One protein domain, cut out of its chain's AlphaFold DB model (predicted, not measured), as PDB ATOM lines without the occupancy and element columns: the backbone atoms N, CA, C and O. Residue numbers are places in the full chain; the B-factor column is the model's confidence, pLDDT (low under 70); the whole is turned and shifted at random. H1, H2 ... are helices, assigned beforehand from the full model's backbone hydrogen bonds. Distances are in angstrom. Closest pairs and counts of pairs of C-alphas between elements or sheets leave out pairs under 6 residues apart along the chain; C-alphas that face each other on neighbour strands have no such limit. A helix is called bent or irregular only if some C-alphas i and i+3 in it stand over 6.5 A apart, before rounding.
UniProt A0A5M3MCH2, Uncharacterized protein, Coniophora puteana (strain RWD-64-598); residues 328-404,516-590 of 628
ATOM      1  N   SER A 328       8.310 -10.470  32.832       83.19
ATOM      2  CA  SER A 328       7.049 -11.147  32.504       83.19
ATOM      3  C   SER A 328       6.339 -10.582  31.257       83.19
ATOM      4  O   SER A 328       5.727 -11.332  30.500       83.19
ATOM      5  N   SER A 329       6.443  -9.278  30.976       84.81
ATOM      6  CA  SER A 329       5.841  -8.651  29.784       84.81
ATOM      7  C   SER A 329       6.534  -9.049  28.476       84.81
ATOM      8  O   SER A 329       5.862  -9.209  27.456       84.81
ATOM      9  N   HIS A 330       7.849  -9.281  28.500       88.12
ATOM     10  CA  HIS A 330       8.575  -9.813  27.344       88.12
ATOM     11  C   HIS A 330       8.193 -11.275  27.066       88.12
ATOM     12  O   HIS A 330       7.975 -11.644  25.912       88.12
ATOM     13  N   TRP A 331       8.059 -12.105  28.106       88.31
ATOM     14  CA  TRP A 331       7.666 -13.512  27.950       88.31
ATOM     15  C   TRP A 331       6.239 -13.651  27.412       88.31
ATOM     16  O   TRP A 331       6.025 -14.401  26.462       88.31
ATOM     17  N   ARG A 332       5.289 -12.844  27.915       89.56
ATOM     18  CA  ARG A 332       3.928 -12.717  27.351       89.56
ATOM     19  C   ARG A 332       3.954 -12.397  25.850       89.56
ATOM     20  O   ARG A 332       3.202 -12.994  25.081       89.56
ATOM     21  N   ARG A 333       4.838 -11.490  25.409       90.62
ATOM     22  CA  ARG A 333       5.014 -11.138  23.985       90.62
ATOM     23  C   ARG A 333       5.572 -12.300  23.159       90.62
ATOM     24  O   ARG A 333       5.079 -12.547  22.060       90.62
ATOM     25  N   ILE A 334       6.572 -13.015  23.673       92.06
ATOM     26  CA  ILE A 334       7.188 -14.156  22.976       92.06
ATOM     27  C   ILE A 334       6.217 -15.341  22.890       92.06
ATOM     28  O   ILE A 334       6.116 -15.949  21.827       92.06
ATOM     29  N   ALA A 335       5.456 -15.631  23.948       90.88
ATOM     30  CA  ALA A 335       4.430 -16.671  23.927       90.88
ATOM     31  C   ALA A 335       3.313 -16.348  22.922       90.88
ATOM     32  O   ALA A 335       2.987 -17.190  22.089       90.88
ATOM     33  N   ALA A 336       2.804 -15.108  22.909       91.44
ATOM     34  CA  ALA A 336       1.860 -14.655  21.884       91.44
ATOM     35  C   ALA A 336       2.440 -14.793  20.459       91.44
ATOM     36  O   ALA A 336       1.746 -15.228  19.545       91.44
ATOM     37  N   LEU A 337       3.736 -14.514  20.265       93.44
ATOM     38  CA  LEU A 337       4.407 -14.701  18.976       93.44
ATOM     39  C   LEU A 337       4.543 -16.187  18.579       93.44
ATOM     40  O   LEU A 337       4.280 -16.514  17.420       93.44
ATOM     41  N   ARG A 338       4.889 -17.102  19.504       92.62
ATOM     42  CA  ARG A 338       4.854 -18.566  19.260       92.62
ATOM     43  C   ARG A 338       3.443 -19.023  18.898       92.62
ATOM     44  O   ARG A 338       3.266 -19.758  17.930       92.62
ATOM     45  N   PHE A 339       2.451 -18.556  19.649       91.06
ATOM     46  CA  PHE A 339       1.043 -18.875  19.462       91.06
ATOM     47  C   PHE A 339       0.541 -18.459  18.070       91.06
ATOM     48  O   PHE A 339       0.074 -19.309  17.313       91.06
ATOM     49  N   PHE A 340       0.733 -17.198  17.668       91.38
ATOM     50  CA  PHE A 340       0.369 -16.739  16.322       91.38
ATOM     51  C   PHE A 340       1.180 -17.449  15.228       91.38
ATOM     52  O   PHE A 340       0.645 -17.754  14.164       91.38
ATOM     53  N   THR A 341       2.443 -17.808  15.489       92.75
ATOM     54  CA  THR A 341       3.211 -18.659  14.564       92.75
ATOM     55  C   THR A 341       2.527 -20.015  14.376       92.75
ATOM     56  O   THR A 341       2.351 -20.441  13.234       92.75
ATOM     57  N   ARG A 342       2.078 -20.672  15.457       91.00
ATOM     58  CA  ARG A 342       1.323 -21.933  15.360       91.00
ATOM     59  C   ARG A 342       0.038 -21.755  14.545       91.00
ATOM     60  O   ARG A 342      -0.158 -22.490  13.579       91.00
ATOM     61  N   GLN A 343      -0.781 -20.748  14.867       88.88
ATOM     62  CA  GLN A 343      -2.019 -20.446  14.130       88.88
ATOM     63  C   GLN A 343      -1.777 -20.240  12.627       88.88
ATOM     64  O   GLN A 343      -2.477 -20.826  11.803       88.88
ATOM     65  N   PHE A 344      -0.751 -19.469  12.260       90.50
ATOM     66  CA  PHE A 344      -0.419 -19.188  10.865       90.50
ATOM     67  C   PHE A 344       0.005 -20.440  10.085       90.50
ATOM     68  O   PHE A 344      -0.447 -20.656   8.962       90.50
ATOM     69  N   TYR A 345       0.863 -21.290  10.664       90.44
ATOM     70  CA  TYR A 345       1.296 -22.526   9.999       90.44
ATOM     71  C   TYR A 345       0.157 -23.553   9.865       90.44
ATOM     72  O   TYR A 345       0.130 -24.274   8.865       90.44
ATOM     73  N   LEU A 346      -0.790 -23.587  10.814       88.62
ATOM     74  CA  LEU A 346      -2.036 -24.359  10.710       88.62
ATOM     75  C   LEU A 346      -2.924 -23.834   9.572       88.62
ATOM     76  O   LEU A 346      -3.276 -24.594   8.672       88.62
ATOM     77  N   GLY A 347      -3.242 -22.536   9.588       84.62
ATOM     78  CA  GLY A 347      -4.150 -21.906   8.629       84.62
ATOM     79  C   GLY A 347      -3.652 -21.968   7.185       84.62
ATOM     80  O   GLY A 347      -4.377 -22.401   6.299       84.62
ATOM     81  N   VAL A 348      -2.378 -21.647   6.937       85.62
ATOM     82  CA  VAL A 348      -1.784 -21.697   5.583       85.62
ATOM     83  C   VAL A 348      -1.510 -23.152   5.122       85.62
ATOM     84  O   VAL A 348      -0.909 -23.375   4.072       85.62
ATOM     85  N   GLY A 349      -1.916 -24.177   5.888       80.81
ATOM     86  CA  GLY A 349      -1.751 -25.595   5.524       80.81
ATOM     87  C   GLY A 349      -0.287 -26.045   5.433       80.81
ATOM     88  O   GLY A 349       0.061 -26.971   4.696       80.81
ATOM     89  N   HIS A 350       0.614 -25.338   6.114       81.06
ATOM     90  CA  HIS A 350       2.038 -25.297   5.780       81.06
ATOM     91  C   HIS A 350       2.910 -26.206   6.664       81.06
ATOM     92  O   HIS A 350       4.087 -25.923   6.848       81.06
ATOM     93  N   PHE A 351       2.337 -27.303   7.170       81.56
ATOM     94  CA  PHE A 351       2.946 -28.277   8.097       81.56
ATOM     95  C   PHE A 351       3.454 -29.579   7.442       81.56
ATOM     96  O   PHE A 351       4.141 -30.382   8.076       81.56
ATOM     97  N   ASN A 352       3.150 -29.775   6.155       77.69
ATOM     98  CA  ASN A 352       3.596 -30.917   5.344       77.69
ATOM     99  C   ASN A 352       4.846 -30.601   4.494       77.69
ATOM    100  O   ASN A 352       5.092 -31.258   3.481       77.69
ATOM    101  N   LYS A 353       5.614 -29.556   4.837       82.25
ATOM    102  CA  LYS A 353       6.737 -29.058   4.022       82.25
ATOM    103  C   LYS A 353       8.089 -29.291   4.718       82.25
ATOM    104  O   LYS A 353       8.164 -29.364   5.942       82.25
ATOM    105  N   PRO A 354       9.199 -29.426   3.969       73.88
ATOM    106  CA  PRO A 354      10.518 -29.495   4.587       73.88
ATOM    107  C   PRO A 354      10.825 -28.175   5.310       73.88
ATOM    108  O   PRO A 354      10.641 -27.100   4.739       73.88
ATOM    109  N   ARG A 355      11.329 -28.263   6.551       80.75
ATOM    110  CA  ARG A 355      11.587 -27.118   7.456       80.75
ATOM    111  C   ARG A 355      10.333 -26.328   7.882       80.75
ATOM    112  O   ARG A 355      10.427 -25.136   8.161       80.75
ATOM    113  N   SER A 356       9.175 -26.982   7.960       86.31
ATOM    114  CA  SER A 356       8.040 -26.508   8.764       86.31
ATOM    115  C   SER A 356       7.830 -27.408   9.986       86.31
ATOM    116  O   SER A 356       8.089 -28.607   9.874       86.31
ATOM    117  N   PRO A 357       7.313 -26.886  11.113       88.12
ATOM    118  CA  PRO A 357       6.804 -27.721  12.200       88.12
ATOM    119  C   PRO A 357       5.665 -28.621  11.715       88.12
ATOM    120  O   PRO A 357       4.842 -28.212  10.891       88.12
ATOM    121  N   HIS A 358       5.625 -29.846  12.231       88.94
ATOM    122  CA  HIS A 358       4.565 -30.798  11.911       88.94
ATOM    123  C   HIS A 358       3.273 -30.484  12.675       88.94
ATOM    124  O   HIS A 358       3.285 -29.814  13.707       88.94
ATOM    125  N   LEU A 359       2.147 -31.006  12.184       87.75
ATOM    126  CA  LEU A 359       0.819 -30.760  12.755       87.75
ATOM    127  C   LEU A 359       0.733 -31.116  14.253       87.75
ATOM    128  O   LEU A 359       0.128 -30.380  15.025       87.75
ATOM    129  N   THR A 360       1.421 -32.178  14.678       86.06
ATOM    130  CA  THR A 360       1.538 -32.622  16.080       86.06
ATOM    131  C   THR A 360       2.317 -31.668  16.995       86.06
ATOM    132  O   THR A 360       2.219 -31.795  18.208       86.06
ATOM    133  N   GLN A 361       3.088 -30.732  16.435       88.19
ATOM    134  CA  GLN A 361       3.862 -29.709  17.164       88.19
ATOM    135  C   GLN A 361       3.159 -28.337  17.148       88.19
ATOM    136  O   GLN A 361       3.457 -27.436  17.941       88.19
ATOM    137  N   LEU A 362       2.229 -28.175  16.202       88.75
ATOM    138  CA  LEU A 362       1.389 -26.996  16.022       88.75
ATOM    139  C   LEU A 362       0.091 -27.066  16.828       88.75
ATOM    140  O   LEU A 362      -0.373 -26.028  17.293       88.75
ATOM    141  N   TYR A 363      -0.494 -28.258  16.969       89.50
ATOM    142  CA  TYR A 363      -1.707 -28.476  17.751       89.50
ATOM    143  C   TYR A 363      -1.403 -28.995  19.156       89.50
ATOM    144  O   TYR A 363      -0.657 -29.958  19.332       89.50
ATOM    145  N   THR A 364      -2.063 -28.397  20.143       85.56
ATOM    146  CA  THR A 364      -2.042 -28.802  21.545       85.56
ATOM    147  C   THR A 364      -3.386 -28.481  22.204       85.56
ATOM    148  O   THR A 364      -4.094 -27.555  21.798       85.56
ATOM    149  N   ARG A 365      -3.730 -29.231  23.256       84.06
ATOM    150  CA  ARG A 365      -5.004 -29.104  23.980       84.06
ATOM    151  C   ARG A 365      -5.209 -27.715  24.589       84.06
ATOM    152  O   ARG A 365      -6.304 -27.175  24.508       84.06
ATOM    153  N   ASN A 366      -4.154 -27.100  25.130       83.25
ATOM    154  CA  ASN A 366      -4.248 -25.771  25.746       83.25
ATOM    155  C   ASN A 366      -4.389 -24.635  24.712       83.25
ATOM    156  O   ASN A 366      -4.792 -23.532  25.068       83.25
ATOM    157  N   ILE A 367      -4.081 -24.891  23.433       83.94
ATOM    158  CA  ILE A 367      -4.238 -23.931  22.330       83.94
ATOM    159  C   ILE A 367      -5.623 -24.012  21.678       83.94
ATOM    160  O   ILE A 367      -6.083 -23.010  21.126       83.94
ATOM    161  N   ALA A 368      -6.319 -25.149  21.787       84.31
ATOM    162  CA  ALA A 368      -7.648 -25.358  21.210       84.31
ATOM    163  C   ALA A 368      -8.666 -24.225  21.501       84.31
ATOM    164  O   ALA A 368      -9.264 -23.749  20.535       84.31
ATOM    165  N   PRO A 369      -8.814 -23.692  22.740       83.00
ATOM    166  CA  PRO A 369      -9.787 -22.628  23.061       83.00
ATOM    167  C   PRO A 369      -9.545 -21.281  22.371       83.00
ATOM    168  O   PRO A 369     -10.394 -20.394  22.421       83.00
ATOM    169  N   PHE A 370      -8.371 -21.109  21.766       80.62
ATOM    170  CA  PHE A 370      -7.941 -19.883  21.103       80.62
ATOM    171  C   PHE A 370      -7.860 -20.049  19.571       80.62
ATOM    172  O   PHE A 370      -7.562 -19.088  18.861       80.62
ATOM    173  N   LEU A 371      -8.078 -21.261  19.042       83.44
ATOM    174  CA  LEU A 371      -8.126 -21.542  17.604       83.44
ATOM    175  C   LEU A 371      -9.519 -21.236  17.034       83.44
ATOM    176  O   LEU A 371     -10.532 -21.392  17.706       83.44
ATOM    177  N   HIS A 372      -9.566 -20.830  15.764       80.00
ATOM    178  CA  HIS A 372     -10.819 -20.604  15.043       80.00
ATOM    179  C   HIS A 372     -11.529 -21.935  14.696       80.00
ATOM    180  O   HIS A 372     -10.832 -22.867  14.283       80.00
ATOM    181  N   PRO A 373     -12.876 -22.044  14.758       81.44
ATOM    182  CA  PRO A 373     -13.588 -23.308  14.537       81.44
ATOM    183  C   PRO A 373     -13.307 -24.019  13.203       81.44
ATOM    184  O   PRO A 373     -13.252 -25.246  13.188       81.44
ATOM    185  N   ASP A 374     -13.052 -23.302  12.103       78.88
ATOM    186  CA  ASP A 374     -12.648 -23.907  10.814       78.88
ATOM    187  C   ASP A 374     -11.420 -24.822  10.948       78.88
ATOM    188  O   ASP A 374     -11.331 -25.875  10.315       78.88
ATOM    189  N   LEU A 375     -10.461 -24.420  11.793       83.06
ATOM    190  CA  LEU A 375      -9.223 -25.166  12.014       83.06
ATOM    191  C   LEU A 375      -9.518 -26.506  12.693       83.06
ATOM    192  O   LEU A 375      -8.784 -27.467  12.466       83.06
ATOM    193  N   TYR A 376     -10.605 -26.603  13.466       86.69
ATOM    194  CA  TYR A 376     -10.994 -27.831  14.160       86.69
ATOM    195  C   TYR A 376     -11.274 -28.945  13.146       86.69
ATOM    196  O   TYR A 376     -10.807 -30.063  13.335       86.69
ATOM    197  N   ALA A 377     -11.953 -28.637  12.034       81.56
ATOM    198  CA  ALA A 377     -12.248 -29.611  10.982       81.56
ATOM    199  C   ALA A 377     -10.976 -30.113  10.271       81.56
ATOM    200  O   ALA A 377     -10.863 -31.302   9.968       81.56
ATOM    201  N   LEU A 378      -9.988 -29.234  10.045       83.94
ATOM    202  CA  LEU A 378      -8.682 -29.624   9.497       83.94
ATOM    203  C   LEU A 378      -7.920 -30.532  10.471       83.94
ATOM    204  O   LEU A 378      -7.431 -31.589  10.071       83.94
ATOM    205  N   ILE A 379      -7.835 -30.131  11.741       86.44
ATOM    206  CA  ILE A 379      -7.093 -30.847  12.786       86.44
ATOM    207  C   ILE A 379      -7.738 -32.212  13.056       86.44
ATOM    208  O   ILE A 379      -7.039 -33.225  13.056       86.44
ATOM    209  N   GLN A 380      -9.064 -32.271  13.187       88.00
ATOM    210  CA  GLN A 380      -9.817 -33.511  13.382       88.00
ATOM    211  C   GLN A 380      -9.643 -34.471  12.198       88.00
ATOM    212  O   GLN A 380      -9.376 -35.654  12.404       88.00
ATOM    213  N   ARG A 381      -9.685 -33.969  10.954       85.56
ATOM    214  CA  ARG A 381      -9.452 -34.779   9.743       85.56
ATOM    215  C   ARG A 381      -8.037 -35.368   9.660       85.56
ATOM    216  O   ARG A 381      -7.858 -36.386   8.997       85.56
ATOM    217  N   GLN A 382      -7.035 -34.723  10.261       85.56
ATOM    218  CA  GLN A 382      -5.619 -35.070  10.064       85.56
ATOM    219  C   GLN A 382      -4.933 -35.699  11.288       85.56
ATOM    220  O   GLN A 382      -3.972 -36.443  11.106       85.56
ATOM    221  N   LEU A 383      -5.422 -35.450  12.507       86.00
ATOM    222  CA  LEU A 383      -4.958 -36.098  13.745       86.00
ATOM    223  C   LEU A 383      -5.977 -37.083  14.345       86.00
ATOM    224  O   LEU A 383      -5.606 -37.859  15.220       86.00
ATOM    225  N   GLY A 384      -7.247 -37.049  13.926       84.69
ATOM    226  CA  GLY A 384      -8.319 -37.849  14.537       84.69
ATOM    227  C   GLY A 384      -8.777 -37.355  15.917       84.69
ATOM    228  O   GLY A 384      -9.486 -38.075  16.611       84.69
ATOM    229  N   ILE A 385      -8.371 -36.147  16.326       86.12
ATOM    230  CA  ILE A 385      -8.681 -35.554  17.638       86.12
ATOM    231  C   ILE A 385      -9.959 -34.714  17.547       86.12
ATOM    232  O   ILE A 385     -10.082 -33.878  16.650       86.12
ATOM    233  N   ASP A 386     -10.886 -34.883  18.492       85.56
ATOM    234  CA  ASP A 386     -12.016 -33.964  18.648       85.56
ATOM    235  C   ASP A 386     -11.580 -32.688  19.382       85.56
ATOM    236  O   ASP A 386     -11.533 -32.616  20.610       85.56
ATOM    237  N   VAL A 387     -11.277 -31.654  18.597       85.06
ATOM    238  CA  VAL A 387     -10.879 -30.337  19.110       85.06
ATOM    239  C   VAL A 387     -12.009 -29.668  19.908       85.06
ATOM    240  O   VAL A 387     -11.727 -28.872  20.798       85.06
ATOM    241  N   ARG A 388     -13.291 -29.985  19.656       84.19
ATOM    242  CA  ARG A 388     -14.408 -29.400  20.422       84.19
ATOM    243  C   ARG A 388     -14.481 -29.969  21.838       84.19
ATOM    244  O   ARG A 388     -14.780 -29.212  22.759       84.19
ATOM    245  N   ALA A 389     -14.159 -31.251  22.013       84.94
ATOM    246  CA  ALA A 389     -13.990 -31.843  23.339       84.94
ATOM    247  C   ALA A 389     -12.832 -31.168  24.096       84.94
ATOM    248  O   ALA A 389     -13.029 -30.699  25.214       84.94
ATOM    249  N   ASP A 390     -11.672 -30.996  23.448       84.88
ATOM    250  CA  ASP A 390     -10.517 -30.298  24.036       84.88
ATOM    251  C   ASP A 390     -10.830 -28.843  24.460       84.88
ATOM    252  O   ASP A 390     -10.349 -28.397  25.503       84.88
ATOM    253  N   VAL A 391     -11.665 -28.110  23.707       82.94
ATOM    254  CA  VAL A 391     -12.137 -26.758  24.086       82.94
ATOM    255  C   VAL A 391     -13.048 -26.795  25.317       82.94
ATOM    256  O   VAL A 391     -12.870 -25.988  26.233       82.94
ATOM    257  N   ALA A 392     -14.008 -27.724  25.350       80.69
ATOM    258  CA  ALA A 392     -14.953 -27.861  26.457       80.69
ATOM    259  C   ALA A 392     -14.254 -28.295  27.759       80.69
ATOM    260  O   ALA A 392     -14.500 -27.716  28.818       80.69
ATOM    261  N   ASP A 393     -13.323 -29.248  27.673       79.31
ATOM    262  CA  ASP A 393     -12.518 -29.731  28.802       79.31
ATOM    263  C   ASP A 393     -11.569 -28.659  29.368       79.31
ATOM    264  O   ASP A 393     -11.216 -28.699  30.547       79.31
ATOM    265  N   ALA A 394     -11.163 -27.684  28.549       69.69
ATOM    266  CA  ALA A 394     -10.398 -26.520  28.991       69.69
ATOM    267  C   ALA A 394     -11.261 -25.448  29.695       69.69
ATOM    268  O   ALA A 394     -10.729 -24.426  30.130       69.69
ATOM    269  N   GLY A 395     -12.582 -25.648  29.796       65.12
ATOM    270  CA  GLY A 395     -13.521 -24.681  30.375       65.12
ATOM    271  C   GLY A 395     -13.721 -23.423  29.522       65.12
ATOM    272  O   GLY A 395     -14.154 -22.397  30.044       65.12
ATOM    273  N   GLY A 396     -13.372 -23.476  28.231       59.97
ATOM    274  CA  GLY A 396     -13.511 -22.357  27.305       59.97
ATOM    275  C   GLY A 396     -14.915 -22.265  26.706       59.97
ATOM    276  O   GLY A 396     -15.450 -23.249  26.206       59.97
ATOM    277  N   ASP A 397     -15.476 -21.058  26.675       53.19
ATOM    278  CA  ASP A 397     -16.742 -20.740  25.995       53.19
ATOM    279  C   ASP A 397     -16.584 -20.507  24.474       53.19
ATOM    280  O   ASP A 397     -17.556 -20.229  23.773       53.19
ATOM    281  N   GLY A 398     -15.354 -20.597  23.955       53.59
ATOM    282  CA  GLY A 398     -15.014 -20.322  22.556       53.59
ATOM    283  C   GLY A 398     -14.990 -18.835  22.176       53.59
ATOM    284  O   GLY A 398     -14.714 -18.512  21.022       53.59
ATOM    285  N   THR A 399     -15.220 -17.897  23.102       50.62
ATOM    286  CA  THR A 399     -15.249 -16.454  22.772       50.62
ATOM    287  C   THR A 399     -13.883 -15.898  22.363       50.62
ATOM    288  O   THR A 399     -13.811 -14.902  21.645       50.62
ATOM    289  N   LEU A 400     -12.790 -16.565  22.756       53.53
ATOM    290  CA  LEU A 400     -11.420 -16.235  22.340       53.53
ATOM    291  C   LEU A 400     -11.001 -16.878  21.003       53.53
ATOM    292  O   LEU A 400      -9.926 -16.559  20.496       53.53
ATOM    293  N   SER A 401     -11.840 -17.706  20.373       53.12
ATOM    294  CA  SER A 401     -11.569 -18.280  19.044       53.12
ATOM    295  C   SER A 401     -11.529 -17.237  17.910       53.12
ATOM    296  O   SER A 401     -11.061 -17.535  16.811       53.12
ATOM    297  N   GLY A 402     -11.983 -16.004  18.167       49.94
ATOM    298  CA  GLY A 402     -12.022 -14.900  17.198       49.94
ATOM    299  C   GLY A 402     -10.667 -14.280  16.825       49.94
ATOM    300  O   GLY A 402     -10.641 -13.400  15.969       49.94
ATOM    301  N   LEU A 403      -9.544 -14.729  17.405       54.03
ATOM    302  CA  LEU A 403      -8.206 -14.107  17.292       54.03
ATOM    303  C   LEU A 403      -7.660 -13.895  15.860       54.03
ATOM    304  O   LEU A 403      -6.694 -13.153  15.686       54.03
ATOM    305  N   GLY A 404      -8.265 -14.510  14.837       44.75
ATOM    306  CA  GLY A 404      -7.940 -14.301  13.418       44.75
ATOM    307  C   GLY A 404      -8.825 -13.292  12.666       44.75
ATOM    308  O   GLY A 404      -8.525 -12.974  11.516       44.75
ATOM    309  N   PHE A 516      -8.745 -20.443   4.633       74.38
ATOM    310  CA  PHE A 516      -9.183 -21.461   3.678       74.38
ATOM    311  C   PHE A 516     -10.054 -20.856   2.583       74.38
ATOM    312  O   PHE A 516     -10.669 -19.808   2.780       74.38
ATOM    313  N   GLU A 517     -10.121 -21.538   1.440       72.69
ATOM    314  CA  GLU A 517     -11.161 -21.265   0.452       72.69
ATOM    315  C   GLU A 517     -12.514 -21.685   1.026       72.69
ATOM    316  O   GLU A 517     -12.689 -22.830   1.448       72.69
ATOM    317  N   PHE A 518     -13.463 -20.753   1.043       69.38
ATOM    318  CA  PHE A 518     -14.847 -21.019   1.416       69.38
ATOM    319  C   PHE A 518     -15.781 -20.442   0.357       69.38
ATOM    320  O   PHE A 518     -15.506 -19.402  -0.244       69.38
ATOM    321  N   THR A 519     -16.903 -21.119   0.141       70.62
ATOM    322  CA  THR A 519     -17.962 -20.641  -0.745       70.62
ATOM    323  C   THR A 519     -18.999 -19.909   0.096       70.62
ATOM    324  O   THR A 519     -19.578 -20.486   1.014       70.62
ATOM    325  N   THR A 520     -19.218 -18.632  -0.201       71.62
ATOM    326  CA  THR A 520     -20.310 -17.830   0.381       71.62
ATOM    327  C   THR A 520     -21.662 -18.387  -0.088       71.62
ATOM    328  O   THR A 520     -21.712 -19.059  -1.119       71.62
ATOM    329  N   GLY A 521     -22.767 -18.072   0.601       71.69
ATOM    330  CA  GLY A 521     -24.118 -18.486   0.176       71.69
ATOM    331  C   GLY A 521     -24.441 -18.144  -1.288       71.69
ATOM    332  O   GLY A 521     -25.064 -18.941  -1.982       71.69
ATOM    333  N   ASP A 522     -23.896 -17.033  -1.794       78.88
ATOM    334  CA  ASP A 522     -24.030 -16.565  -3.185       78.88
ATOM    335  C   ASP A 522     -23.169 -17.341  -4.212       78.88
ATOM    336  O   ASP A 522     -22.892 -16.841  -5.303       78.88
ATOM    337  N   GLY A 523     -22.620 -18.508  -3.854       76.38
ATOM    338  CA  GLY A 523     -21.728 -19.301  -4.713       76.38
ATOM    339  C   GLY A 523     -20.320 -18.716  -4.916       76.38
ATOM    340  O   GLY A 523     -19.490 -19.312  -5.602       76.38
ATOM    341  N   ARG A 524     -20.013 -17.557  -4.318       75.88
ATOM    342  CA  ARG A 524     -18.709 -16.884  -4.438       75.88
ATOM    343  C   ARG A 524     -17.640 -17.598  -3.611       75.88
ATOM    344  O   ARG A 524     -17.709 -17.567  -2.382       75.88
ATOM    345  N   VAL A 525     -16.632 -18.170  -4.273       75.44
ATOM    346  CA  VAL A 525     -15.430 -18.709  -3.615       75.44
ATOM    347  C   VAL A 525     -14.512 -17.560  -3.206       75.44
ATOM    348  O   VAL A 525     -13.914 -16.893  -4.056       75.44
ATOM    349  N   ILE A 526     -14.387 -17.330  -1.902       69.81
ATOM    350  CA  ILE A 526     -13.460 -16.353  -1.330       69.81
ATOM    351  C   ILE A 526     -12.140 -17.067  -1.021       69.81
ATOM    352  O   ILE A 526     -12.116 -18.140  -0.419       69.81
ATOM    353  N   ARG A 527     -11.035 -16.482  -1.497       66.75
ATOM    354  CA  ARG A 527      -9.681 -17.053  -1.415       66.75
ATOM    355  C   ARG A 527      -9.019 -16.808  -0.050       66.75
ATOM    356  O   ARG A 527      -9.426 -15.882   0.652       66.75
ATOM    357  N   PRO A 528      -7.957 -17.561   0.306       72.94
ATOM    358  CA  PRO A 528      -7.196 -17.315   1.524       72.94
ATOM    359  C   PRO A 528      -6.615 -15.897   1.535       72.94
ATOM    360  O   PRO A 528      -5.948 -15.479   0.588       72.94
ATOM    361  N   ARG A 529      -6.843 -15.178   2.635       76.69
ATOM    362  CA  ARG A 529      -6.387 -13.804   2.902       76.69
ATOM    363  C   ARG A 529      -4.890 -13.721   3.223       76.69
ATOM    364  O   ARG A 529      -4.353 -12.621   3.265       76.69
ATOM    365  N   TRP A 530      -4.238 -14.860   3.480       83.06
ATOM    366  CA  TRP A 530      -2.876 -14.926   4.012       83.06
ATOM    367  C   TRP A 530      -2.002 -15.970   3.303       83.06
ATOM    368  O   TRP A 530      -2.308 -17.165   3.305       83.06
ATOM    369  N   VAL A 531      -0.845 -15.547   2.789       86.38
ATOM    370  CA  VAL A 531       0.230 -16.420   2.284       86.38
ATOM    371  C   VAL A 531       1.537 -16.225   3.061       86.38
ATOM    372  O   VAL A 531       1.750 -15.218   3.727       86.38
ATOM    373  N   MET A 532       2.496 -17.154   2.931       84.31
ATOM    374  CA  MET A 532       3.797 -17.110   3.640       84.31
ATOM    375  C   MET A 532       4.585 -15.788   3.537       84.31
ATOM    376  O   MET A 532       5.432 -15.531   4.397       84.31
ATOM    377  N   ARG A 533       4.345 -14.974   2.496       84.69
ATOM    378  CA  ARG A 533       4.960 -13.645   2.312       84.69
ATOM    379  C   ARG A 533       4.398 -12.602   3.289       84.69
ATOM    380  O   ARG A 533       5.135 -11.722   3.722       84.69
ATOM    381  N   GLU A 534       3.137 -12.751   3.683       89.38
ATOM    382  CA  GLU A 534       2.381 -11.847   4.562       89.38
ATOM    383  C   GLU A 534       2.456 -12.247   6.040       89.38
ATOM    384  O   GLU A 534       1.783 -11.656   6.874       89.38
ATOM    385  N   TYR A 535       3.308 -13.216   6.402       92.19
ATOM    386  CA  TYR A 535       3.484 -13.679   7.787       92.19
ATOM    387  C   TYR A 535       3.553 -12.525   8.805       92.19
ATOM    388  O   TYR A 535       2.869 -12.559   9.820       92.19
ATOM    389  N   TRP A 536       4.343 -11.482   8.525       92.44
ATOM    390  CA  TRP A 536       4.472 -10.333   9.429       92.44
ATOM    391  C   TRP A 536       3.274  -9.376   9.406       92.44
ATOM    392  O   TRP A 536       3.051  -8.694  10.397       92.44
ATOM    393  N   ASP A 537       2.489  -9.355   8.327       90.38
ATOM    394  CA  ASP A 537       1.232  -8.600   8.264       90.38
ATOM    395  C   ASP A 537       0.154  -9.302   9.107       90.38
ATOM    396  O   ASP A 537      -0.566  -8.652   9.859       90.38
ATOM    397  N   TYR A 538       0.114 -10.641   9.074       90.38
ATOM    398  CA  TYR A 538      -0.737 -11.446   9.953       90.38
ATOM    399  C   TYR A 538      -0.347 -11.319  11.438       90.38
ATOM    400  O   TYR A 538      -1.233 -11.181  12.285       90.38
ATOM    401  N   ILE A 539       0.951 -11.327  11.781       91.25
ATOM    402  CA  ILE A 539       1.393 -11.077  13.168       91.25
ATOM    403  C   ILE A 539       0.892  -9.703  13.645       91.25
ATOM    404  O   ILE A 539       0.318  -9.603  14.731       91.25
ATOM    405  N   ASP A 540       1.040  -8.659  12.827       90.19
ATOM    406  CA  ASP A 540       0.587  -7.305  13.164       90.19
ATOM    407  C   ASP A 540      -0.943  -7.213  13.275       90.19
ATOM    408  O   ASP A 540      -1.458  -6.585  14.203       90.19
ATOM    409  N   HIS A 541      -1.679  -7.885  12.386       87.88
ATOM    410  CA  HIS A 541      -3.137  -8.008  12.465       87.88
ATOM    411  C   HIS A 541      -3.573  -8.692  13.764       87.88
ATOM    412  O   HIS A 541      -4.471  -8.199  14.440       87.88
ATOM    413  N   SER A 542      -2.895  -9.767  14.168       87.81
ATOM    414  CA  SER A 542      -3.227 -10.549  15.368       87.81
ATOM    415  C   SER A 542      -2.955  -9.779  16.669       87.81
ATOM    416  O   SER A 542      -3.787  -9.770  17.579       87.81
ATOM    417  N   PHE A 543      -1.841  -9.039  16.751       89.38
ATOM    418  CA  PHE A 543      -1.583  -8.133  17.881       89.38
ATOM    419  C   PHE A 543      -2.564  -6.949  17.927       89.38
ATOM    420  O   PHE A 543      -2.952  -6.516  19.015       89.38
ATOM    421  N   ASN A 544      -3.016  -6.442  16.777       88.19
ATOM    422  CA  ASN A 544      -4.050  -5.407  16.728       88.19
ATOM    423  C   ASN A 544      -5.454  -5.949  17.042       88.19
ATOM    424  O   ASN A 544      -6.231  -5.252  17.697       88.19
ATOM    425  N   HIS A 545      -5.765  -7.194  16.675       86.44
ATOM    426  CA  HIS A 545      -6.976  -7.874  17.128       86.44
ATOM    427  C   HIS A 545      -6.969  -8.016  18.657       86.44
ATOM    428  O   HIS A 545      -7.951  -7.640  19.290       86.44
ATOM    429  N   LEU A 546      -5.862  -8.454  19.277       88.25
ATOM    430  CA  LEU A 546      -5.751  -8.523  20.743       88.25
ATOM    431  C   LEU A 546      -6.069  -7.186  21.433       88.25
ATOM    432  O   LEU A 546      -6.781  -7.175  22.436       88.25
ATOM    433  N   ARG A 547      -5.594  -6.052  20.892       88.81
ATOM    434  CA  ARG A 547      -5.934  -4.711  21.416       88.81
ATOM    435  C   ARG A 547      -7.422  -4.406  21.309       88.81
ATOM    436  O   ARG A 547      -7.993  -3.858  22.249       88.81
ATOM    437  N   LYS A 548      -8.043  -4.754  20.181       89.31
ATOM    438  CA  LYS A 548      -9.477  -4.550  19.937       89.31
ATOM    439  C   LYS A 548     -10.335  -5.441  20.840       89.31
ATOM    440  O   LYS A 548     -11.289  -4.947  21.425       89.31
ATOM    441  N   LEU A 549      -9.956  -6.704  21.037       88.06
ATOM    442  CA  LEU A 549     -10.625  -7.622  21.964       88.06
ATOM    443  C   LEU A 549     -10.504  -7.129  23.416       88.06
ATOM    444  O   LEU A 549     -11.508  -7.065  24.122       88.06
ATOM    445  N   ALA A 550      -9.315  -6.677  23.833       89.25
ATOM    446  CA  ALA A 550      -9.114  -6.062  25.145       89.25
ATOM    447  C   ALA A 550      -9.969  -4.793  25.338       89.25
ATOM    448  O   ALA A 550     -10.604  -4.625  26.377       89.25
ATOM    449  N   LEU A 551     -10.041  -3.928  24.320       90.25
ATOM    450  CA  LEU A 551     -10.890  -2.735  24.332       90.25
ATOM    451  C   LEU A 551     -12.378  -3.103  24.469       90.25
ATOM    452  O   LEU A 551     -13.072  -2.522  25.302       90.25
ATOM    453  N   THR A 552     -12.864  -4.084  23.707       91.12
ATOM    454  CA  THR A 552     -14.253  -4.573  23.775       91.12
ATOM    455  C   THR A 552     -14.582  -5.176  25.141       91.12
ATOM    456  O   THR A 552     -15.650  -4.904  25.689       91.12
ATOM    457  N   ASN A 553     -13.667  -5.947  25.734       88.25
ATOM    458  CA  ASN A 553     -13.852  -6.510  27.073       88.25
ATOM    459  C   ASN A 553     -13.952  -5.419  28.149       88.25
ATOM    460  O   ASN A 553     -14.782  -5.536  29.048       88.25
ATOM    461  N   VAL A 554     -13.178  -4.338  28.017       91.69
ATOM    462  CA  VAL A 554     -13.237  -3.162  28.905       91.69
ATOM    463  C   VAL A 554     -14.521  -2.349  28.722       91.69
ATOM    464  O   VAL A 554     -15.037  -1.831  29.705       91.69
ATOM    465  N   HIS A 555     -15.084  -2.269  27.512       91.06
ATOM    466  CA  HIS A 555     -16.398  -1.639  27.308       91.06
ATOM    467  C   HIS A 555     -17.545  -2.486  27.878       91.06
ATOM    468  O   HIS A 555     -18.498  -1.933  28.418       91.06
ATOM    469  N   LYS A 556     -17.447  -3.821  27.806       90.81
ATOM    470  CA  LYS A 556     -18.414  -4.743  28.429       90.81
ATOM    471  C   LYS A 556     -18.316  -4.755  29.960       90.81
ATOM    472  O   LYS A 556     -19.337  -4.839  30.629       90.81
ATOM    473  N   ASN A 557     -17.098  -4.687  30.501       89.75
ATOM    474  CA  ASN A 557     -16.802  -4.765  31.932       89.75
ATOM    475  C   ASN A 557     -15.873  -3.603  32.353       89.75
ATOM    476  O   ASN A 557     -14.671  -3.814  32.562       89.75
ATOM    477  N   PRO A 558     -16.391  -2.364  32.459       87.69
ATOM    478  CA  PRO A 558     -15.577  -1.196  32.783       87.69
ATOM    479  C   PRO A 558     -14.984  -1.306  34.192       87.69
ATOM    480  O   PRO A 558     -15.698  -1.445  35.181       87.69
ATOM    481  N   THR A 559     -13.653  -1.233  34.288       87.88
ATOM    482  CA  THR A 559     -12.927  -1.313  35.566       87.88
ATOM    483  C   THR A 559     -13.023   0.022  36.319       87.88
ATOM    484  O   THR A 559     -12.489   1.018  35.821       87.88
ATOM    485  N   PRO A 560     -13.643   0.086  37.515       88.06
ATOM    486  CA  PRO A 560     -13.789   1.343  38.246       88.06
ATOM    487  C   PRO A 560     -12.435   1.980  38.593       88.06
ATOM    488  O   PRO A 560     -11.521   1.307  39.064       88.06
ATOM    489  N   GLY A 561     -12.312   3.293  38.381       87.94
ATOM    490  CA  GLY A 561     -11.127   4.074  38.760       87.94
ATOM    491  C   GLY A 561      -9.926   4.005  37.803       87.94
ATOM    492  O   GLY A 561      -8.919   4.660  38.068       87.94
ATOM    493  N   LEU A 562     -10.005   3.268  36.687       89.56
ATOM    494  CA  LEU A 562      -8.992   3.295  35.621       89.56
ATOM    495  C   LEU A 562      -9.469   4.116  34.414       89.56
ATOM    496  O   LEU A 562     -10.651   4.136  34.084       89.56
ATOM    497  N   THR A 563      -8.530   4.753  33.706       93.00
ATOM    498  CA  THR A 563      -8.801   5.276  32.357       93.00
ATOM    499  C   THR A 563      -8.967   4.116  31.375       93.00
ATOM    500  O   THR A 563      -8.364   3.056  31.560       93.00
ATOM    501  N   ILE A 564      -9.743   4.321  30.304       90.00
ATOM    502  CA  ILE A 564     -10.039   3.285  29.293       90.00
ATOM    503  C   ILE A 564      -8.746   2.670  28.731       90.00
ATOM    504  O   ILE A 564      -8.653   1.455  28.590       90.00
ATOM    505  N   GLU A 565      -7.713   3.481  28.498       87.38
ATOM    506  CA  GLU A 565      -6.389   3.034  28.045       87.38
ATOM    507  C   GLU A 565      -5.683   2.131  29.065       87.38
ATOM    508  O   GLU A 565      -5.197   1.058  28.713       87.38
ATOM    509  N   ARG A 566      -5.663   2.518  30.348       89.12
ATOM    510  CA  ARG A 566      -5.036   1.713  31.410       89.12
ATOM    511  C   ARG A 566      -5.782   0.400  31.629       89.12
ATOM    512  O   ARG A 566      -5.142  -0.621  31.866       89.12
ATOM    513  N   ALA A 567      -7.112   0.418  31.525       89.44
ATOM    514  CA  ALA A 567      -7.935  -0.784  31.585       89.44
ATOM    515  C   ALA A 567      -7.683  -1.691  30.364       89.44
ATOM    516  O   ALA A 567      -7.436  -2.883  30.540       89.44
ATOM    517  N   ARG A 568      -7.637  -1.129  29.144       90.94
ATOM    518  CA  ARG A 568      -7.277  -1.835  27.896       90.94
ATOM    519  C   ARG A 568      -5.912  -2.504  28.016       90.94
ATOM    520  O   ARG A 568      -5.766  -3.662  27.642       90.94
ATOM    521  N   ASP A 569      -4.920  -1.804  28.557       88.06
ATOM    522  CA  ASP A 569      -3.553  -2.317  28.668       88.06
ATOM    523  C   ASP A 569      -3.403  -3.359  29.786       88.06
ATOM    524  O   ASP A 569      -2.596  -4.282  29.659       88.06
ATOM    525  N   ALA A 570      -4.191  -3.256  30.860       87.81
ATOM    526  CA  ALA A 570      -4.298  -4.297  31.881       87.81
ATOM    527  C   ALA A 570      -4.966  -5.566  31.321       87.81
ATOM    528  O   ALA A 570      -4.448  -6.669  31.508       87.81
ATOM    529  N   GLU A 571      -6.058  -5.417  30.570       89.50
ATOM    530  CA  GLU A 571      -6.773  -6.525  29.932       89.50
ATOM    531  C   GLU A 571      -5.935  -7.189  28.825       89.50
ATOM    532  O   GLU A 571      -5.846  -8.415  28.761       89.50
ATOM    533  N   LEU A 572      -5.205  -6.411  28.019       89.81
ATOM    534  CA  LEU A 572      -4.236  -6.930  27.048       89.81
ATOM    535  C   LEU A 572      -3.145  -7.768  27.740       89.81
ATOM    536  O   LEU A 572      -2.824  -8.869  27.287       89.81
ATOM    537  N   LYS A 573      -2.612  -7.288  28.874       88.31
ATOM    538  CA  LYS A 573      -1.650  -8.038  29.703       88.31
ATOM    539  C   LYS A 573      -2.268  -9.304  30.308       88.31
ATOM    540  O   LYS A 573      -1.552 -10.300  30.427       88.31
ATOM    541  N   ARG A 574      -3.568  -9.304  30.638       88.94
ATOM    542  CA  ARG A 574      -4.307 -10.501  31.080       88.94
ATOM    543  C   ARG A 574      -4.412 -11.529  29.954       88.94
ATOM    544  O   ARG A 574      -3.983 -12.663  30.147       88.94
ATOM    545  N   ILE A 575      -4.897 -11.139  28.773       87.69
ATOM    546  CA  ILE A 575      -5.088 -12.049  27.628       87.69
ATOM    547  C   ILE A 575      -3.744 -12.630  27.159       87.69
ATOM    548  O   ILE A 575      -3.616 -13.843  27.001       87.69
ATOM    549  N   MET A 576      -2.700 -11.804  27.024       88.88
ATOM    550  CA  MET A 576      -1.352 -12.301  26.703       88.88
ATOM    551  C   MET A 576      -0.744 -13.148  27.839       88.88
ATOM    552  O   MET A 576       0.119 -13.985  27.585       88.88
ATOM    553  N   GLY A 577      -1.201 -12.966  29.082       86.19
ATOM    554  CA  GLY A 577      -0.904 -13.851  30.209       86.19
ATOM    555  C   GLY A 577      -1.523 -15.243  30.058       86.19
ATOM    556  O   GLY A 577      -0.838 -16.228  30.319       86.19
ATOM    557  N   LEU A 578      -2.764 -15.340  29.568       86.50
ATOM    558  CA  LEU A 578      -3.420 -16.621  29.269       86.50
ATOM    559  C   LEU A 578      -2.708 -17.368  28.129       86.50
ATOM    560  O   LEU A 578      -2.424 -18.554  28.264       86.50
ATOM    561  N   LEU A 579      -2.327 -16.667  27.052       87.88
ATOM    562  CA  LEU A 579      -1.529 -17.257  25.961       87.88
ATOM    563  C   LEU A 579      -0.168 -17.783  26.456       87.88
ATOM    564  O   LEU A 579       0.304 -18.820  25.994       87.88
ATOM    565  N   MET A 580       0.450 -17.095  27.424       88.06
ATOM    566  CA  MET A 580       1.685 -17.545  28.073       88.06
ATOM    567  C   MET A 580       1.467 -18.787  28.944       88.06
ATOM    568  O   MET A 580       2.277 -19.708  28.898       88.06
ATOM    569  N   GLN A 581       0.366 -18.847  29.700       85.00
ATOM    570  CA  GLN A 581       0.006 -20.022  30.499       85.00
ATOM    571  C   GLN A 581      -0.265 -21.251  29.617       85.00
ATOM    572  O   GLN A 581       0.213 -22.333  29.948       85.00
ATOM    573  N   ALA A 582      -0.944 -21.082  28.476       82.88
ATOM    574  CA  ALA A 582      -1.177 -22.157  27.511       82.88
ATOM    575  C   ALA A 582       0.136 -22.696  26.911       82.88
ATOM    576  O   ALA A 582       0.403 -23.892  27.000       82.88
ATOM    577  N   ASP A 583       1.004 -21.820  26.387       85.12
ATOM    578  CA  ASP A 583       2.300 -22.220  25.805       85.12
ATOM    579  C   ASP A 583       3.253 -22.871  26.829       85.12
ATOM    580  O   ASP A 583       4.068 -23.721  26.471       85.12
ATOM    581  N   MET A 584       3.136 -22.507  28.111       81.06
ATOM    582  CA  MET A 584       3.861 -23.152  29.210       81.06
ATOM    583  C   MET A 584       3.267 -24.517  29.591       81.06
ATOM    584  O   MET A 584       4.028 -25.451  29.832       81.06
ATOM    585  N   ALA A 585       1.938 -24.659  29.618       78.38
ATOM    586  CA  ALA A 585       1.258 -25.933  29.881       78.38
ATOM    587  C   ALA A 585       1.444 -26.964  28.747       78.38
ATOM    588  O   ALA A 585       1.283 -28.165  28.961       78.38
ATOM    589  N   ASP A 586       1.815 -26.501  27.552       73.56
ATOM    590  CA  ASP A 586       2.156 -27.331  26.394       73.56
ATOM    591  C   ASP A 586       3.590 -27.885  26.405       73.56
ATOM    592  O   ASP A 586       3.907 -28.770  25.604       73.56
ATOM    593  N   PHE A 587       4.479 -27.377  27.266       70.19
ATOM    594  CA  PHE A 587       5.891 -27.761  27.256       70.19
ATOM    595  C   PHE A 587       6.111 -29.160  27.859       70.19
ATOM    596  O   PHE A 587       6.149 -29.344  29.075       70.19
ATOM    597  N   ARG A 588       6.314 -30.156  26.989       59.88
ATOM    598  CA  ARG A 588       6.560 -31.569  27.341       59.88
ATOM    599  C   ARG A 588       8.021 -31.831  27.745       59.88
ATOM    600  O   ARG A 588       8.680 -32.705  27.185       59.88
ATOM    601  N   GLY A 589       8.532 -31.055  28.698       55.31
ATOM    602  CA  GLY A 589       9.875 -31.240  29.249       55.31
ATOM    603  C   GLY A 589      10.081 -32.628  29.870       55.31
ATOM    604  O   GLY A 589       9.146 -33.254  30.370       55.31
ATOM    605  N   THR A 590      11.326 -33.114  29.857       44.28
ATOM    606  CA  THR A 590      11.729 -34.288  30.649       44.28
ATOM    607  C   THR A 590      11.525 -34.022  32.144       44.28
ATOM    608  O   THR A 590      11.701 -32.893  32.589       44.28
TER     609      THR A 590
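AT A GLANCE: This is residues 328 to 404 and 516 to 590 of the 628 residues of an uncharacterized protein of Coniophora puteana (strain RWD-64-598) (UniProt A0A5M3MCH2). Three long helices, H1, H6 and H7, cross steeply in a triangle in which each touches the other two, and the short helices H2 to H5 lie on one side of it, with H2 packing on H1 and H5 packing on H6. H3 and H4 lie farther out on that side, and a loop with a short paired stretch, residues 516 to 531, reaches 15 to 29 A from the mean of the C-alphas. The printed part has 152 residues with seven named helices, H1 to H7 in order along the chain, and no named strand; the class is all helix and the helix packing is mostly crossed. The whole is compact, with a radius of gyration of the C-alphas of 16.5 A and spans of 51 by 49 by 32 A.

IN THESE COORDINATES: Start with H6, the longest helix, residues 532 to 556: find C-alpha 532 at (3.797, -17.110, 3.640) and run 35.5 A to C-alpha 556. It has a kink of 27 degrees near residue 539 and is irregular, with C-alphas 533 and 536 7.9 A apart where a regular helix has about 5 A. After it H7, residues 564 to 585, runs 31.3 A and ends with C-alpha 585 at (1.258, -25.933, 29.881). Now go to the first printed residue, C-alpha 328 at (7.049, -11.147, 32.504), where H1, residues 328 to 347, begins its 28.5 A. The four others follow it: H2, residues 359 to 362; H3, residues 373 to 383, 15.4 A long; H4, residues 387 to 393; and H5, residues 399 to 404, which is irregular too, with C-alphas 401 and 404 7.8 A apart.

HOW THE PARTS SIT: H1 and H6 are the hubs, touching three helices each. Look first at residues 546 to 554 of H6, which alone touch H7: the closest C-alphas are those of Leu 551 and Arg 568, 5.2 A apart, and the two run opposite ways at a steep tilt of 58 degrees. H6 touches H1 with residues 535 to 542 alone, closest at the C-alphas of Ile 539 and Phe 340, 6.6 A, opposite ways at a steep tilt of 60 degrees. Residues 573 to 583 of H7 alone touch H1, closest at the C-alphas of Met 580 and Ala 335, 5.0 A; they run the same way at a steep tilt of 67 degrees, only just short of about perpendicular. H5 touches H6 at the C-alphas of Gly 404 and Ser 542, 6.3 A, opposite ways at a shallow tilt of 32 degrees, only just short of steep. H2 touches residues 342 to 346 of H1, closest at the C-alphas of Leu 362 and Arg 342, 5.1 A. H2 and H3 only just touch, with 3 pairs of C-alphas within 8 A, the closest being Thr 360 and Leu 383 at 7.7 A. H3 touches H4 at the C-alphas of Tyr 376 and Val 387, 5.5 A; at 73 degrees they are only just about perpendicular. H4 is apart from H1, H6 and H7, among others. In the backbones of H1, H4 and H7 every O i to N i+4 pair is within hydrogen-bond range; H6 has 19 of 21, H3 5 of 7, and H5 0 of 2, with 0 of 3 O i to N i+3 pairs, while H2 is too short for an O i to N i+4 pair.

THE WHOLE: The two C-alphas farthest apart, those of Pro 354 and Gly 561, are 52.6 A apart. Residues 405 to 515 are not printed, and C-alphas 404 and 516 are 12.2 A apart across this cut. Past it, residues 518 to 519 pair antiparallel with residues 525 to 526. The link from H1 to H2, 11 residues, is long. Mean pLDDT of the printed part is 82.4; look for values under 70 at residues 394 to 404, 518, 526 to 527 and 588 to 590.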